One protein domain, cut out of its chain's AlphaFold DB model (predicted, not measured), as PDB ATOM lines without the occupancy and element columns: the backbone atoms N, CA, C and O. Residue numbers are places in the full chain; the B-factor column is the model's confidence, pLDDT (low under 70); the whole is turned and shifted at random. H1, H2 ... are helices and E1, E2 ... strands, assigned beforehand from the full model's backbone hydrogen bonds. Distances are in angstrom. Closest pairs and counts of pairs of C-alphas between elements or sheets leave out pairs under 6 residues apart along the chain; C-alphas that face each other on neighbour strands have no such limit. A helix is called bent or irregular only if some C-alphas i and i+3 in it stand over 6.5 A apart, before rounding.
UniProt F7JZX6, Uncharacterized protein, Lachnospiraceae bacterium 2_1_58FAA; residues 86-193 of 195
ATOM      1  N   ILE A  86     182.243 213.661 151.522       76.06
ATOM      2  CA  ILE A  86     183.076 212.702 152.255       76.06
ATOM      3  C   ILE A  86     184.533 212.826 151.818       76.06
ATOM      4  O   ILE A  86     184.848 212.676 150.641       76.06
ATOM      5  N   GLY A  87     185.441 213.059 152.760       64.62
ATOM      6  CA  GLY A  87     186.871 213.088 152.463       64.62
ATOM      7  C   GLY A  87     187.719 213.555 153.635       64.62
ATOM      8  O   GLY A  87     187.204 214.079 154.618       64.62
ATOM      9  N   ILE A  88     189.032 213.365 153.523       66.12
ATOM     10  CA  ILE A  88     189.993 213.889 154.495       66.12
ATOM     11  C   ILE A  88     190.482 215.244 153.997       66.12
ATOM     12  O   ILE A  88     191.037 215.339 152.901       66.12
ATOM     13  N   PHE A  89     190.307 216.280 154.811       68.50
ATOM     14  CA  PHE A  89     190.783 217.622 154.497       68.50
ATOM     15  C   PHE A  89     191.488 218.232 155.702       68.50
ATOM     16  O   PHE A  89     191.281 217.820 156.843       68.50
ATOM     17  N   ARG A  90     192.322 219.235 155.431       69.50
ATOM     18  CA  ARG A  90     192.918 220.066 156.470       69.50
ATOM     19  C   ARG A  90     191.975 221.218 156.782       69.50
ATOM     20  O   ARG A  90     191.636 221.989 155.883       69.50
ATOM     21  N   PHE A  91     191.548 221.317 158.033       72.25
ATOM     22  CA  PHE A  91     190.625 222.345 158.495       72.25
ATOM     23  C   PHE A  91     191.316 223.245 159.505       72.25
ATOM     24  O   PHE A  91     192.055 222.777 160.359       72.25
ATOM     25  N   LYS A  92     191.028 224.541 159.400       79.94
ATOM     26  CA  LYS A  92     191.369 225.562 160.401       79.94
ATOM     27  C   LYS A  92     190.140 226.331 160.889       79.94
ATOM     28  O   LYS A  92     190.258 227.243 161.692       79.94
ATOM     29  N   ASN A  93     188.967 226.006 160.342       82.81
ATOM     30  CA  ASN A  93     187.700 226.634 160.678       82.81
ATOM     31  C   ASN A  93     186.543 225.662 160.394       82.81
ATOM     32  O   ASN A  93     186.569 224.958 159.378       82.81
ATOM     33  N   ILE A  94     185.551 225.626 161.284       84.12
ATOM     34  CA  ILE A  94     184.307 224.858 161.135       84.12
ATOM     35  C   ILE A  94     183.130 225.775 161.482       84.12
ATOM     36  O   ILE A  94     183.170 226.458 162.501       84.12
ATOM     37  N   THR A  95     182.055 225.740 160.683       79.81
ATOM     38  CA  THR A  95     180.905 226.668 160.737       79.81
ATOM     39  C   THR A  95     180.410 226.980 162.152       79.81
ATOM     40  O   THR A  95     180.264 228.145 162.511       79.81
ATOM     41  N   ASN A  96     180.197 225.950 162.977       85.25
ATOM     42  CA  ASN A  96     179.649 226.102 164.330       85.25
ATOM     43  C   ASN A  96     180.702 226.380 165.414       85.25
ATOM     44  O   ASN A  96     180.340 226.708 166.541       85.25
ATOM     45  N   TYR A  97     181.988 226.218 165.103       84.44
ATOM     46  CA  TYR A  97     183.087 226.313 166.069       84.44
ATOM     47  C   TYR A  97     183.992 227.524 165.827       84.44
ATOM     48  O   TYR A  97     184.753 227.895 166.715       84.44
ATOM     49  N   GLY A  98     183.897 228.164 164.658       83.94
ATOM     50  CA  GLY A  98     184.839 229.196 164.251       83.94
ATOM     51  C   GLY A  98     186.218 228.592 164.006       83.94
ATOM     52  O   GLY A  98     186.326 227.498 163.447       83.94
ATOM     53  N   ASP A  99     187.261 229.316 164.398       88.25
ATOM     54  CA  ASP A  99     188.639 228.877 164.205       88.25
ATOM     55  C   ASP A  99     188.981 227.703 165.130       88.25
ATOM     56  O   ASP A  99     188.668 227.701 166.321       88.25
ATOM     57  N   ILE A 100     189.643 226.705 164.558       84.94
ATOM     58  CA  ILE A 100     190.158 225.528 165.258       84.94
ATOM     59  C   ILE A 100     191.657 225.399 164.983       84.94
ATOM     60  O   ILE A 100     192.166 225.980 164.021       84.94
ATOM     61  N   ASP A 101     192.357 224.612 165.800       83.44
ATOM     62  CA  ASP A 101     193.739 224.234 165.502       83.44
ATOM     63  C   ASP A 101     193.798 223.546 164.137       83.44
ATOM     64  O   ASP A 101     192.957 222.705 163.815       83.44
ATOM     65  N   GLU A 102     194.786 223.918 163.321       83.62
ATOM     66  CA  GLU A 102     194.907 223.358 161.982       83.62
ATOM     67  C   GLU A 102     195.211 221.859 162.058       83.62
ATOM     68  O   GLU A 102     196.277 221.442 162.514       83.62
ATOM     69  N   GLU A 103     194.277 221.037 161.588       78.31
ATOM     70  CA  GLU A 103     194.393 219.585 161.677       78.31
ATOM     71  C   GLU A 103     193.731 218.868 160.495       78.31
ATOM     72  O   GLU A 103     192.895 219.418 159.774       78.31
ATOM     73  N   GLU A 104     194.135 217.617 160.278       77.19
ATOM     74  CA  GLU A 104     193.562 216.747 159.252       77.19
ATOM     75  C   GLU A 104     192.387 215.957 159.834       77.19
ATOM     76  O   GLU A 104     192.551 215.193 160.787       77.19
ATOM     77  N   LEU A 105     191.202 216.136 159.247       79.94
ATOM     78  CA  LEU A 105     189.960 215.508 159.698       79.94
ATOM     79  C   LEU A 105     189.293 214.768 158.548       79.94
ATOM     80  O   LEU A 105     189.217 215.276 157.425       79.94
ATOM     81  N   LEU A 106     188.732 213.601 158.854       82.62
ATOM     82  CA  LEU A 106     187.731 212.981 157.997       82.62
ATOM     83  C   LEU A 106     186.420 213.751 158.164       82.62
ATOM     84  O   LEU A 106     185.845 213.761 159.249       82.62
ATOM     85  N   LYS A 107     185.937 214.354 157.083       85.56
ATOM     86  CA  LYS A 107     184.607 214.948 156.976       85.56
ATOM     87  C   LYS A 107     183.661 213.939 156.332       85.56
ATOM     88  O   LYS A 107     183.996 213.370 155.297       85.56
ATOM     89  N   ILE A 108     182.482 213.762 156.915       88.12
ATOM     90  CA  ILE A 108     181.343 213.051 156.322       88.12
ATOM     91  C   ILE A 108     180.164 214.019 156.343       88.12
ATOM     92  O   ILE A 108     179.770 214.439 157.424       88.12
ATOM     93  N   SER A 109     179.632 214.417 155.185       87.31
ATOM     94  CA  SER A 109     178.638 215.498 155.099       87.31
ATOM     95  C   SER A 109     177.499 215.208 154.134       87.31
ATOM     96  O   SER A 109     177.718 214.704 153.029       87.31
ATOM     97  N   PHE A 110     176.297 215.613 154.549       88.44
ATOM     98  CA  PHE A 110     175.048 215.425 153.814       88.44
ATOM     99  C   PHE A 110     174.304 216.763 153.654       88.44
ATOM    100  O   PHE A 110     173.255 216.974 154.270       88.44
ATOM    101  N   PRO A 111     174.817 217.691 152.823       82.56
ATOM    102  CA  PRO A 111     174.204 219.012 152.662       82.56
ATOM    103  C   PRO A 111     172.784 218.936 152.082       82.56
ATOM    104  O   PRO A 111     171.966 219.812 152.335       82.56
ATOM    105  N   THR A 112     172.466 217.870 151.343       82.81
ATOM    106  CA  THR A 112     171.138 217.633 150.760       82.81
ATOM    107  C   THR A 112     170.226 216.780 151.649       82.81
ATOM    108  O   THR A 112     169.171 216.355 151.183       82.81
ATOM    109  N   GLY A 113     170.619 216.473 152.892       86.19
ATOM    110  CA  GLY A 113     169.799 215.725 153.852       86.19
ATOM    111  C   GLY A 113     169.236 214.412 153.294       86.19
ATOM    112  O   GLY A 113     169.950 213.632 152.666       86.19
ATOM    113  N   GLY A 114     167.932 214.182 153.469       84.44
ATOM    114  CA  GLY A 114     167.242 212.954 153.052       84.44
ATOM    115  C   GLY A 114     167.277 212.623 151.557       84.44
ATOM    116  O   GLY A 114     167.039 211.468 151.202       84.44
ATOM    117  N   TYR A 115     167.665 213.562 150.685       84.88
ATOM    118  CA  TYR A 115     167.872 213.269 149.260       84.88
ATOM    119  C   TYR A 115     169.048 212.310 149.001       84.88
ATOM    120  O   TYR A 115     169.216 211.831 147.886       84.88
ATOM    121  N   ILE A 116     169.852 211.974 150.020       84.62
ATOM    122  CA  ILE A 116     170.949 210.993 149.912       84.62
ATOM    123  C   ILE A 116     170.485 209.569 149.559       84.62
ATOM    124  O   ILE A 116     171.312 208.718 149.223       84.62
ATOM    125  N   PHE A 117     169.185 209.286 149.692       85.00
ATOM    126  CA  PHE A 117     168.601 207.969 149.429       85.00
ATOM    127  C   PHE A 117     167.783 207.904 148.130       85.00
ATOM    128  O   PHE A 117     167.508 206.803 147.649       85.00
ATOM    129  N   GLY A 118     167.391 209.049 147.564       83.06
ATOM    130  CA  GLY A 118     166.572 209.139 146.356       83.06
ATOM    131  C   GLY A 118     165.786 210.448 146.268       83.06
ATOM    132  O   GLY A 118     166.019 211.386 147.024       83.06
ATOM    133  N   ASP A 119     164.810 210.492 145.362       79.62
ATOM    134  CA  ASP A 119     164.121 211.730 144.960       79.62
ATOM    135  C   ASP A 119     163.106 212.271 145.985       79.62
ATOM    136  O   ASP A 119     162.484 213.309 145.765       79.62
ATOM    137  N   TYR A 120     162.890 211.563 147.094       82.81
ATOM    138  CA  TYR A 120     161.926 211.950 148.120       82.81
ATOM    139  C   TYR A 120     162.624 212.296 149.437       82.81
ATOM    140  O   TYR A 120     163.355 211.475 149.998       82.81
ATOM    141  N   TYR A 121     162.331 213.495 149.947       83.69
ATOM    142  CA  TYR A 121     162.910 214.034 151.174       83.69
ATOM    143  C   TYR A 121     162.193 213.518 152.428       83.69
ATOM    144  O   TYR A 121     161.289 214.157 152.963       83.69
ATOM    145  N   ASP A 122     162.605 212.344 152.902       89.62
ATOM    146  CA  ASP A 122     162.118 211.759 154.153       89.62
ATOM    147  C   ASP A 122     162.977 212.219 155.340       89.62
ATOM    148  O   ASP A 122     164.057 211.679 155.591       89.62
ATOM    149  N   VAL A 123     162.507 213.254 156.042       90.88
ATOM    150  CA  VAL A 123     163.234 213.891 157.155       90.88
ATOM    151  C   VAL A 123     163.471 212.917 158.301       90.88
ATOM    152  O   VAL A 123     164.607 212.761 158.735       90.88
ATOM    153  N   GLU A 124     162.424 212.230 158.757       93.06
ATOM    154  CA  GLU A 124     162.509 211.307 159.894       93.06
ATOM    155  C   GLU A 124     163.506 210.182 159.606       93.06
ATOM    156  O   GLU A 124     164.343 209.842 160.441       93.06
ATOM    157  N   TYR A 125     163.470 209.639 158.386       94.44
ATOM    158  CA  TYR A 125     164.384 208.575 157.990       94.44
ATOM    159  C   TYR A 125     165.838 209.043 157.904       94.44
ATOM    160  O   TYR A 125     166.762 208.309 158.266       94.44
ATOM    161  N   PHE A 126     166.049 210.275 157.439       94.38
ATOM    162  CA  PHE A 126     167.369 210.889 157.430       94.38
ATOM    163  C   PHE A 126     167.891 211.163 158.843       94.38
ATOM    164  O   PHE A 126     169.057 210.889 159.116       94.38
ATOM    165  N   GLU A 127     167.051 211.650 159.755       95.38
ATOM    166  CA  GLU A 127     167.434 211.885 161.150       95.38
ATOM    167  C   GLU A 127     167.808 210.581 161.866       95.38
ATOM    168  O   GLU A 127     168.803 210.545 162.593       95.38
ATOM    169  N   GLU A 128     167.076 209.489 161.622       96.62
ATOM    170  CA  GLU A 128     167.432 208.152 162.117       96.62
ATOM    171  C   GLU A 128     168.816 207.713 161.618       96.62
ATOM    172  O   GLU A 128     169.653 207.269 162.412       96.62
ATOM    173  N   PHE A 129     169.078 207.880 160.319       95.94
ATOM    174  CA  PHE A 129     170.376 207.594 159.708       95.94
ATOM    175  C   PHE A 129     171.494 208.442 160.321       95.94
ATOM    176  O   PHE A 129     172.516 207.913 160.764       95.94
ATOM    177  N   TYR A 130     171.296 209.759 160.375       95.81
ATOM    178  CA  TYR A 130     172.290 210.714 160.850       95.81
ATOM    179  C   TYR A 130     172.608 210.492 162.334       95.81
ATOM    180  O   TYR A 130     173.769 210.520 162.745       95.81
ATOM    181  N   LYS A 131     171.597 210.154 163.140       96.44
ATOM    182  CA  LYS A 131     171.774 209.742 164.535       96.44
ATOM    183  C   LYS A 131     172.569 208.443 164.659       96.44
ATOM    184  O   LYS A 131     173.396 208.336 165.558       96.44
ATOM    185  N   GLU A 132     172.366 207.464 163.777       97.56
ATOM    186  CA  GLU A 132     173.135 206.214 163.814       97.56
ATOM    187  C   GLU A 132     174.630 206.452 163.543       97.56
ATOM    188  O   GLU A 132     175.464 205.791 164.161       97.56
ATOM    189  N   LEU A 133     174.997 207.440 162.716       95.69
ATOM    190  CA  LEU A 133     176.403 207.810 162.488       95.69
ATOM    191  C   LEU A 133     177.122 208.307 163.754       95.69
ATOM    192  O   LEU A 133     178.330 208.111 163.884       95.69
ATOM    193  N   HIS A 134     176.386 208.864 164.721       96.44
ATOM    194  CA  HIS A 134     176.934 209.334 165.999       96.44
ATOM    195  C   HIS A 134     177.359 208.209 166.951       96.44
ATOM    196  O   HIS A 134     177.960 208.484 167.993       96.44
ATOM    197  N   ASN A 135     177.089 206.944 166.610       97.00
ATOM    198  CA  ASN A 135     177.594 205.801 167.376       97.00
ATOM    199  C   ASN A 135     179.129 205.742 167.380       97.00
ATOM    200  O   ASN A 135     179.713 205.223 168.330       97.00
ATOM    201  N   VAL A 136     179.776 206.326 166.367       95.62
ATOM    202  CA  VAL A 136     181.185 206.715 166.441       95.62
ATOM    203  C   VAL A 136     181.222 208.207 166.746       95.62
ATOM    204  O   VAL A 136     180.667 209.013 166.001       95.62
ATOM    205  N   LYS A 137     181.854 208.587 167.861       96.62
ATOM    206  CA  LYS A 137     181.817 209.969 168.355       96.62
ATOM    207  C   LYS A 137     182.624 210.911 167.440       96.62
ATOM    208  O   LYS A 137     183.845 210.741 167.358       96.62
ATOM    209  N   PRO A 138     182.004 211.920 166.805       96.38
ATOM    210  CA  PRO A 138     182.739 212.937 166.059       96.38
ATOM    211  C   PRO A 138     183.515 213.862 167.008       96.38
ATOM    212  O   PRO A 138     183.138 214.056 168.168       96.38
ATOM    213  N   LYS A 139     184.608 214.448 166.510       94.94
ATOM    214  CA  LYS A 139     185.351 215.512 167.199       94.94
ATOM    215  C   LYS A 139     184.629 216.855 167.073       94.94
ATOM    216  O   LYS A 139     184.534 217.580 168.061       94.94
ATOM    217  N   TYR A 140     184.089 217.144 165.889       95.00
ATOM    218  CA  TYR A 140     183.269 218.328 165.625       95.00
ATOM    219  C   TYR A 140     182.028 217.966 164.817       95.00
ATOM    220  O   TYR A 140     182.034 217.001 164.049       95.00
ATOM    221  N   GLU A 141     180.994 218.792 164.949       95.12
ATOM    222  CA  GLU A 141     179.745 218.665 164.207       95.12
ATOM    223  C   GLU A 141     179.279 220.013 163.631       95.12
ATOM    224  O   GLU A 141     179.020 220.986 164.343       95.12
ATOM    225  N   ASP A 142     179.116 220.054 162.314       90.94
ATOM    226  CA  ASP A 142     178.419 221.128 161.620       90.94
ATOM    227  C   ASP A 142     176.981 220.693 161.328       90.94
ATOM    228  O   ASP A 142     176.685 220.069 160.308       90.94
ATOM    229  N   VAL A 143     176.094 221.047 162.254       88.44
ATOM    230  CA  VAL A 143     174.656 220.766 162.195       88.44
ATOM    231  C   VAL A 143     174.004 221.367 160.943       88.44
ATOM    232  O   VAL A 143     173.088 220.762 160.398       88.44
ATOM    233  N   LEU A 144     174.477 222.517 160.444       84.50
ATOM    234  CA  LEU A 144     173.863 223.185 159.289       84.50
ATOM    235  C   LEU A 144     174.084 222.403 157.990       84.50
ATOM    236  O   LEU A 144     173.207 222.365 157.133       84.50
ATOM    237  N   ASN A 145     175.250 221.771 157.855       83.56
ATOM    238  CA  ASN A 145     175.622 220.994 156.671       83.56
ATOM    239  C   ASN A 145     175.537 219.476 156.891       83.56
ATOM    240  O   ASN A 145     176.063 218.707 156.074       83.56
ATOM    241  N   HIS A 146     174.939 219.051 158.011       91.69
ATOM    242  CA  HIS A 146     174.938 217.668 158.493       91.69
ATOM    243  C   HIS A 146     176.322 217.024 158.339       91.69
ATOM    244  O   HIS A 146     176.464 215.978 157.699       91.69
ATOM    245  N   ALA A 147     177.363 217.729 158.797       92.06
ATOM    246  CA  ALA A 147     178.743 217.307 158.631       92.06
ATOM    247  C   ALA A 147     179.367 216.878 159.955       92.06
ATOM    248  O   ALA A 147     179.424 217.638 160.919       92.06
ATOM    249  N   LEU A 148     179.907 215.669 159.952       95.19
ATOM    250  CA  LEU A 148     180.607 215.055 161.065       95.19
ATOM    251  C   LEU A 148     182.099 215.034 160.754       95.19
ATOM    252  O   LEU A 148     182.505 214.601 159.671       95.19
ATOM    253  N   TYR A 149     182.904 215.512 161.698       92.44
ATOM    254  CA  TYR A 149     184.353 215.593 161.559       92.44
ATOM    255  C   TYR A 149     185.021 214.672 162.573       92.44
ATOM    256  O   TYR A 149     184.792 214.788 163.778       92.44
ATOM    257  N   TYR A 150     185.875 213.781 162.089       87.19
ATOM    258  CA  TYR A 150     186.551 212.754 162.876       87.19
ATOM    259  C   TYR A 150     188.056 212.969 162.837       87.19
ATOM    260  O   TYR A 150     188.605 213.345 161.797       87.19
ATOM    261  N   SER A 151     188.721 212.733 163.968       84.88
ATOM    262  CA  SER A 151     190.175 212.816 164.015       84.88
ATOM    263  C   SER A 151     190.794 211.609 163.325       84.88
ATOM    264  O   SER A 151     190.151 210.587 163.077       84.88
ATOM    265  N   VAL A 152     192.091 211.710 163.072       76.50
ATOM    266  CA  VAL A 152     192.921 210.584 162.646       76.50
ATOM    267  C   VAL A 152     192.720 209.357 163.560       76.50
ATOM    268  O   VAL A 152     192.585 208.239 163.076       76.50
ATOM    269  N   ASP A 153     192.576 209.545 164.873       81.88
ATOM    270  CA  ASP A 153     192.483 208.430 165.823       81.88
ATOM    271  C   ASP A 153     191.247 207.538 165.626       81.88
ATOM    272  O   ASP A 153     191.317 206.343 165.913       81.88
ATOM    273  N   ASN A 154     190.125 208.091 165.142       82.44
ATOM    274  CA  ASN A 154     188.871 207.350 164.962       82.44
ATOM    275  C   ASN A 154     188.268 207.415 163.547       82.44
ATOM    276  O   ASN A 154     187.194 206.857 163.316       82.44
ATOM    277  N   GLY A 155     188.953 208.037 162.584       78.50
ATOM    278  CA  GLY A 155     188.466 208.194 161.211       78.50
ATOM    279  C   GLY A 155     188.201 206.868 160.488       78.50
ATOM    280  O   GLY A 155     187.182 206.732 159.814       78.50
ATOM    281  N   ASP A 156     189.061 205.860 160.673       77.81
ATOM    282  CA  ASP A 156     188.876 204.529 160.065       77.81
ATOM    283  C   ASP A 156     187.589 203.845 160.554       77.81
ATOM    284  O   ASP A 156     186.838 203.261 159.766       77.81
ATOM    285  N   GLU A 157     187.330 203.920 161.862       84.88
ATOM    286  CA  GLU A 157     186.126 203.370 162.485       84.88
ATOM    287  C   GLU A 157     184.883 204.115 161.995       84.88
ATOM    288  O   GLU A 157     183.910 203.486 161.580       84.88
ATOM    289  N   ALA A 158     184.948 205.449 161.961       84.12
ATOM    290  CA  ALA A 158     183.868 206.302 161.482       84.12
ATOM    291  C   ALA A 158     183.506 206.014 160.020       84.12
ATOM    292  O   ALA A 158     182.328 205.881 159.695       84.12
ATOM    293  N   TYR A 159     184.499 205.855 159.141       83.12
ATOM    294  CA  TYR A 159     184.255 205.551 157.731       83.12
ATOM    295  C   TYR A 159     183.643 204.158 157.533       83.12
ATOM    296  O   TYR A 159     182.683 203.997 156.773       83.12
ATOM    297  N   ALA A 160     184.162 203.145 158.234       81.62
ATOM    298  CA  ALA A 160     183.603 201.797 158.182       81.62
ATOM    299  C   ALA A 160     182.156 201.767 158.702       81.62
ATOM    300  O   ALA A 160     181.287 201.138 158.090       81.62
ATOM    301  N   HIS A 161     181.892 202.477 159.800       91.38
ATOM    302  CA  HIS A 161     180.560 202.623 160.374       91.38
ATOM    303  C   HIS A 161     179.605 203.353 159.425       91.38
ATOM    304  O   HIS A 161     178.504 202.859 159.178       91.38
ATOM    305  N   TYR A 162     180.044 204.459 158.818       90.62
ATOM    306  CA  TYR A 162     179.286 205.178 157.792       90.62
ATOM    307  C   TYR A 162     178.878 204.254 156.651       90.62
ATOM    308  O   TYR A 162     177.696 204.189 156.327       90.62
ATOM    309  N   LYS A 163     179.826 203.506 156.078       87.62
ATOM    310  CA  LYS A 163     179.546 202.636 154.933       87.62
ATOM    311  C   LYS A 163     178.483 201.592 155.268       87.62
ATOM    312  O   LYS A 163     177.500 201.454 154.548       87.62
ATOM    313  N   ASN A 164     178.645 200.905 156.400       90.88
ATOM    314  CA  ASN A 164     177.685 199.898 156.849       90.88
ATOM    315  C   ASN A 164     176.302 200.505 157.130       90.88
ATOM    316  O   ASN A 164     175.280 199.909 156.788       90.88
ATOM    317  N   THR A 165     176.270 201.689 157.744       93.94
ATOM    318  CA  THR A 165     175.029 202.402 158.065       93.94
ATOM    319  C   THR A 165     174.328 202.863 156.788       93.94
ATOM    320  O   THR A 165     173.141 202.608 156.613       93.94
ATOM    321  N   TYR A 166     175.053 203.470 155.850       90.00
ATOM    322  CA  TYR A 166     174.496 203.923 154.580       90.00
ATOM    323  C   TYR A 166     173.920 202.758 153.773       90.00
ATOM    324  O   TYR A 166     172.759 202.817 153.378       90.00
ATOM    325  N   ASP A 167     174.664 201.657 153.629       87.44
ATOM    326  CA  ASP A 167     174.194 200.464 152.913       87.44
ATOM    327  C   ASP A 167     172.921 199.876 153.552       87.44
ATOM    328  O   ASP A 167     171.985 199.474 152.851       87.44
ATOM    329  N   LYS A 168     172.849 199.854 154.892       93.81
ATOM    330  CA  LYS A 168     171.664 199.416 155.645       93.81
ATOM    331  C   LYS A 168     170.447 200.292 155.334       93.81
ATOM    332  O   LYS A 168     169.376 199.752 155.048       93.81
ATOM    333  N   PHE A 169     170.587 201.615 155.406       92.69
ATOM    334  CA  PHE A 169     169.472 202.540 155.177       92.69
ATOM    335  C   PHE A 169     169.063 202.587 153.704       92.69
ATOM    336  O   PHE A 169     167.880 202.487 153.394       92.69
ATOM    337  N   LEU A 170     170.024 202.609 152.780       88.00
ATOM    338  CA  LEU A 170     169.750 202.584 151.345       88.00
ATOM    339  C   LEU A 170     168.962 201.329 150.940       88.00
ATOM    340  O   LEU A 170     167.969 201.417 150.215       88.00
ATOM    341  N   LYS A 171     169.340 200.155 151.464       89.75
ATOM    342  CA  LYS A 171     168.615 198.899 151.211       89.75
ATOM    343  C   LYS A 171     167.163 198.951 151.698       89.75
ATOM    344  O   LYS A 171     166.278 198.375 151.063       89.75
ATOM    345  N   ASN A 172     166.917 199.617 152.821       91.62
ATOM    346  CA  ASN A 172     165.598 199.702 153.442       91.62
ATOM    347  C   ASN A 172     164.728 200.826 152.846       91.62
ATOM    348  O   ASN A 172     163.497 200.713 152.862       91.62
ATOM    349  N   TYR A 173     165.341 201.857 152.258       90.12
ATOM    350  CA  TYR A 173     164.654 203.014 151.683       90.12
ATOM    351  C   TYR A 173     163.641 202.629 150.599       90.12
ATOM    352  O   TYR A 173     162.518 203.127 150.601       90.12
ATOM    353  N   ALA A 174     163.975 201.680 149.719       86.00
ATOM    354  CA  ALA A 174     163.064 201.248 148.655       86.00
ATOM    355  C   ALA A 174     161.739 200.681 149.200       86.00
ATOM    356  O   ALA A 174     160.668 200.935 148.647       86.00
ATOM    357  N   THR A 175     161.797 199.918 150.296       90.62
ATOM    358  CA  THR A 175     160.600 199.380 150.960       90.62
ATOM    359  C   THR A 175     159.815 200.493 151.638       90.62
ATOM    360  O   THR A 175     158.597 200.572 151.471       90.62
ATOM    361  N   ARG A 176     160.513 201.383 152.350       90.56
ATOM    362  CA  ARG A 176     159.897 202.525 153.027       90.56
ATOM    363  C   ARG A 176     159.182 203.450 152.040       90.56
ATOM    364  O   ARG A 176     158.014 203.768 152.250       90.56
ATOM    365  N   ARG A 177     159.808 203.797 150.910       89.19
ATOM    366  CA  ARG A 177     159.184 204.663 149.899       89.19
ATOM    367  C   ARG A 177     157.918 204.047 149.315       89.19
ATOM    368  O   ARG A 177     156.930 204.756 149.164       89.19
ATOM    369  N   LYS A 178     157.907 202.736 149.051       90.38
ATOM    370  CA  LYS A 178     156.690 202.036 148.601       90.38
ATOM    371  C   LYS A 178     155.558 202.152 149.620       90.38
ATOM    372  O   LYS A 178     154.426 202.414 149.232       90.38
ATOM    373  N   GLN A 179     155.850 201.982 150.909       91.44
ATOM    374  CA  GLN A 179     154.845 202.119 151.971       91.44
ATOM    375  C   GLN A 179     154.285 203.543 152.044       91.44
ATOM    376  O   GLN A 179     153.076 203.721 152.163       91.44
ATOM    377  N   MET A 180     155.144 204.554 151.902       89.62
ATOM    378  CA  MET A 180     154.707 205.949 151.860       89.62
ATOM    379  C   MET A 180     153.858 206.257 150.623       89.62
ATOM    380  O   MET A 180     152.820 206.892 150.755       89.62
ATOM    381  N   GLN A 181     154.241 205.755 149.445       92.06
ATOM    382  CA  GLN A 181     153.447 205.902 148.218       92.06
ATOM    383  C   GLN A 181     152.063 205.271 148.351       92.06
ATOM    384  O   GLN A 181     151.080 205.860 147.913       92.06
ATOM    385  N   ILE A 182     151.971 204.087 148.965       94.19
ATOM    386  CA  ILE A 182     150.682 203.437 149.227       94.19
ATOM    387  C   ILE A 182     149.812 204.345 150.100       94.19
ATOM    388  O   ILE A 182     148.680 204.625 149.722       94.19
ATOM    389  N   LYS A 183     150.360 204.875 151.198       93.50
ATOM    390  CA  LYS A 183     149.634 205.784 152.093       93.50
ATOM    391  C   LYS A 183     149.180 207.066 151.382       93.50
ATOM    392  O   LYS A 183     148.025 207.457 151.505       93.50
ATOM    393  N   GLU A 184     150.061 207.691 150.598       93.06
ATOM    394  CA  GLU A 184     149.744 208.884 149.796       93.06
ATOM    395  C   GLU A 184     148.592 208.615 148.810       93.06
ATOM    396  O   GLU A 184     147.704 209.454 148.646       93.06
ATOM    397  N   LEU A 185     148.585 207.444 148.165       96.38
ATOM    398  CA  LEU A 185     147.528 207.037 147.236       96.38
ATOM    399  C   LEU A 185     146.211 206.716 147.958       96.38
ATOM    400  O   LEU A 185     145.148 207.092 147.473       96.38
ATOM    401  N   GLU A 186     146.260 206.057 149.116       96.44
ATOM    402  CA  GLU A 186     145.078 205.783 149.944       96.44
ATOM    403  C   GLU A 186     144.411 207.079 150.424       96.44
ATOM    404  O   GLU A 186     143.189 207.216 150.327       96.44
ATOM    405  N   GLU A 187     145.201 208.065 150.859       95.75
ATOM    406  CA  GLU A 187     144.705 209.391 151.249       95.75
ATOM    407  C   GLU A 187     144.055 210.132 150.071       95.75
ATOM    408  O   GLU A 187     142.999 210.749 150.231       95.75
ATOM    409  N   GLN A 188     144.648 210.055 148.875       95.88
ATOM    410  CA  GLN A 188     144.066 210.639 147.661       95.88
ATOM    411  C   GLN A 188     142.740 209.973 147.284       95.88
ATOM    412  O   GLN A 188     141.769 210.666 146.980       95.88
ATOM    413  N   ILE A 189     142.670 208.640 147.348       96.75
ATOM    414  CA  ILE A 189     141.436 207.889 147.086       96.75
ATOM    415  C   ILE A 189     140.342 208.267 148.092       96.75
ATOM    416  O   ILE A 189     139.185 208.376 147.694       96.75
ATOM    417  N   SER A 190     140.679 208.461 149.373       96.19
ATOM    418  CA  SER A 190     139.697 208.864 150.391       96.19
ATOM    419  C   SER A 190     139.093 210.230 150.074       96.19
ATOM    420  O   SER A 190     137.874 210.356 150.044       96.19
ATOM    421  N   LYS A 191     139.932 211.222 149.745       96.19
ATOM    422  CA  LYS A 191     139.474 212.573 149.380       96.19
ATOM    423  C   LYS A 191     138.535 212.559 148.173       96.19
ATOM    424  O   LYS A 191     137.500 213.203 148.209       96.19
ATOM    425  N   LEU A 192     138.860 211.773 147.144       94.81
ATOM    426  CA  LEU A 192     138.036 211.650 145.934       94.81
ATOM    427  C   LEU A 192     136.704 210.914 146.154       94.81
ATOM    428  O   LEU A 192     135.823 211.003 145.310       94.81
ATOM    429  N   LYS A 193     136.567 210.135 147.233       89.88
ATOM    430  CA  LYS A 193     135.314 209.441 147.585       89.88
ATOM    431  C   LYS A 193     134.386 210.281 148.460       89.88
ATOM    432  O   LYS A 193     133.230 209.901 148.631       89.88
TER     433      LYS A 193
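AT A GLANCE: This is residues 86 to 193 of the 195 residues of an uncharacterized protein of Lachnospiraceae bacterium 2_1_58FAA (UniProt F7JZX6). A small, twisted sheet of four strands has the first arm of one long bent helix, H3, along one of its faces, and the end of that helix, residues 181 to 193, sticks out far beyond the body. The long hairpin E1 and E2 bends over sharply at one side of the sheet, while H2 packs beside arm H3a and against the short helix H1, which is off the sheet. The printed part has 108 residues, with three named helices and four named strands in the order E1, E2, H1, H2, E3, E4, H3. The sheet's order is E1, E2, E4, E3, antiparallel throughout, and the class is mixed, helices and strands. The whole is loose, with a radius of gyration of the C-alphas of 17.4 A and spans of 63 by 26 by 18 A.

HOW THE PARTS SIT: E1, residues 87 to 94, and E2, residues 98 to 109, form an antiparallel hairpin, with N 89 and O 105 at 3.0 A; E1 bends by 91 degrees at residue 91 and E2 by 119 degrees at residue 102. E4, residues 147 to 150, is antiparallel to E2, with N 108 and O 148 at 2.9 A. E3, residues 140 to 142, forms a hairpin with E4, with N 142 and O 147 at 2.8 A. H1, residues 113 to 117, touches H2, residues 123 to 133; their closest C-alphas, of Gly 114 and Phe 126, are 4.8 A apart. E2, H1, H2 and E3 make a split strand-helix-strand unit, two strands running the same way with E4 between them, and its crossover is right-handed. H2 only just is on the sheet, which it only grazes with residues 130 to 133. H3, residues 155 to 193, was assigned as one helix by its hydrogen bonds but is bent, with C-alphas 171 and 174 at 6.5 A; its arms H3a, residues 155 to 171, and H3b, residues 174 to 193, stand at a steep tilt of 40 degrees. H3a is on the sheet in two layers, helix on one face of a sheet, at a height over the sheet of 10.9 A, along the strands at 23 degrees to E2 on the local plane. H2 and H3a touch, closest at the C-alphas of Leu 133 and Tyr 162, 6.1 A, at a shallow tilt of 32 degrees, only just short of steep, opposite ways. Every O i to N i+4 pair is within hydrogen-bond range in H2, H3a and H3b; H1 has 0 of 1, but 2 of 2 O i to N i+3 pairs.

IN THESE COORDINATES: E1 begins at C-alpha 87 (186.871, 213.088, 152.463), and E2 is 17.6 A long. H2 measures 15.5 A and H3a 24.1 A. H3b, 29.0 A, ends at C-alpha 193 (135.314, 209.441, 147.585).

THE WHOLE: The C-alphas of Asp 101 and Lys 193, the two farthest apart, are 62.9 A apart. The printed part has no cut and no long link. Mean pLDDT of the printed part is 87.8; residues 87 to 90 are under 70.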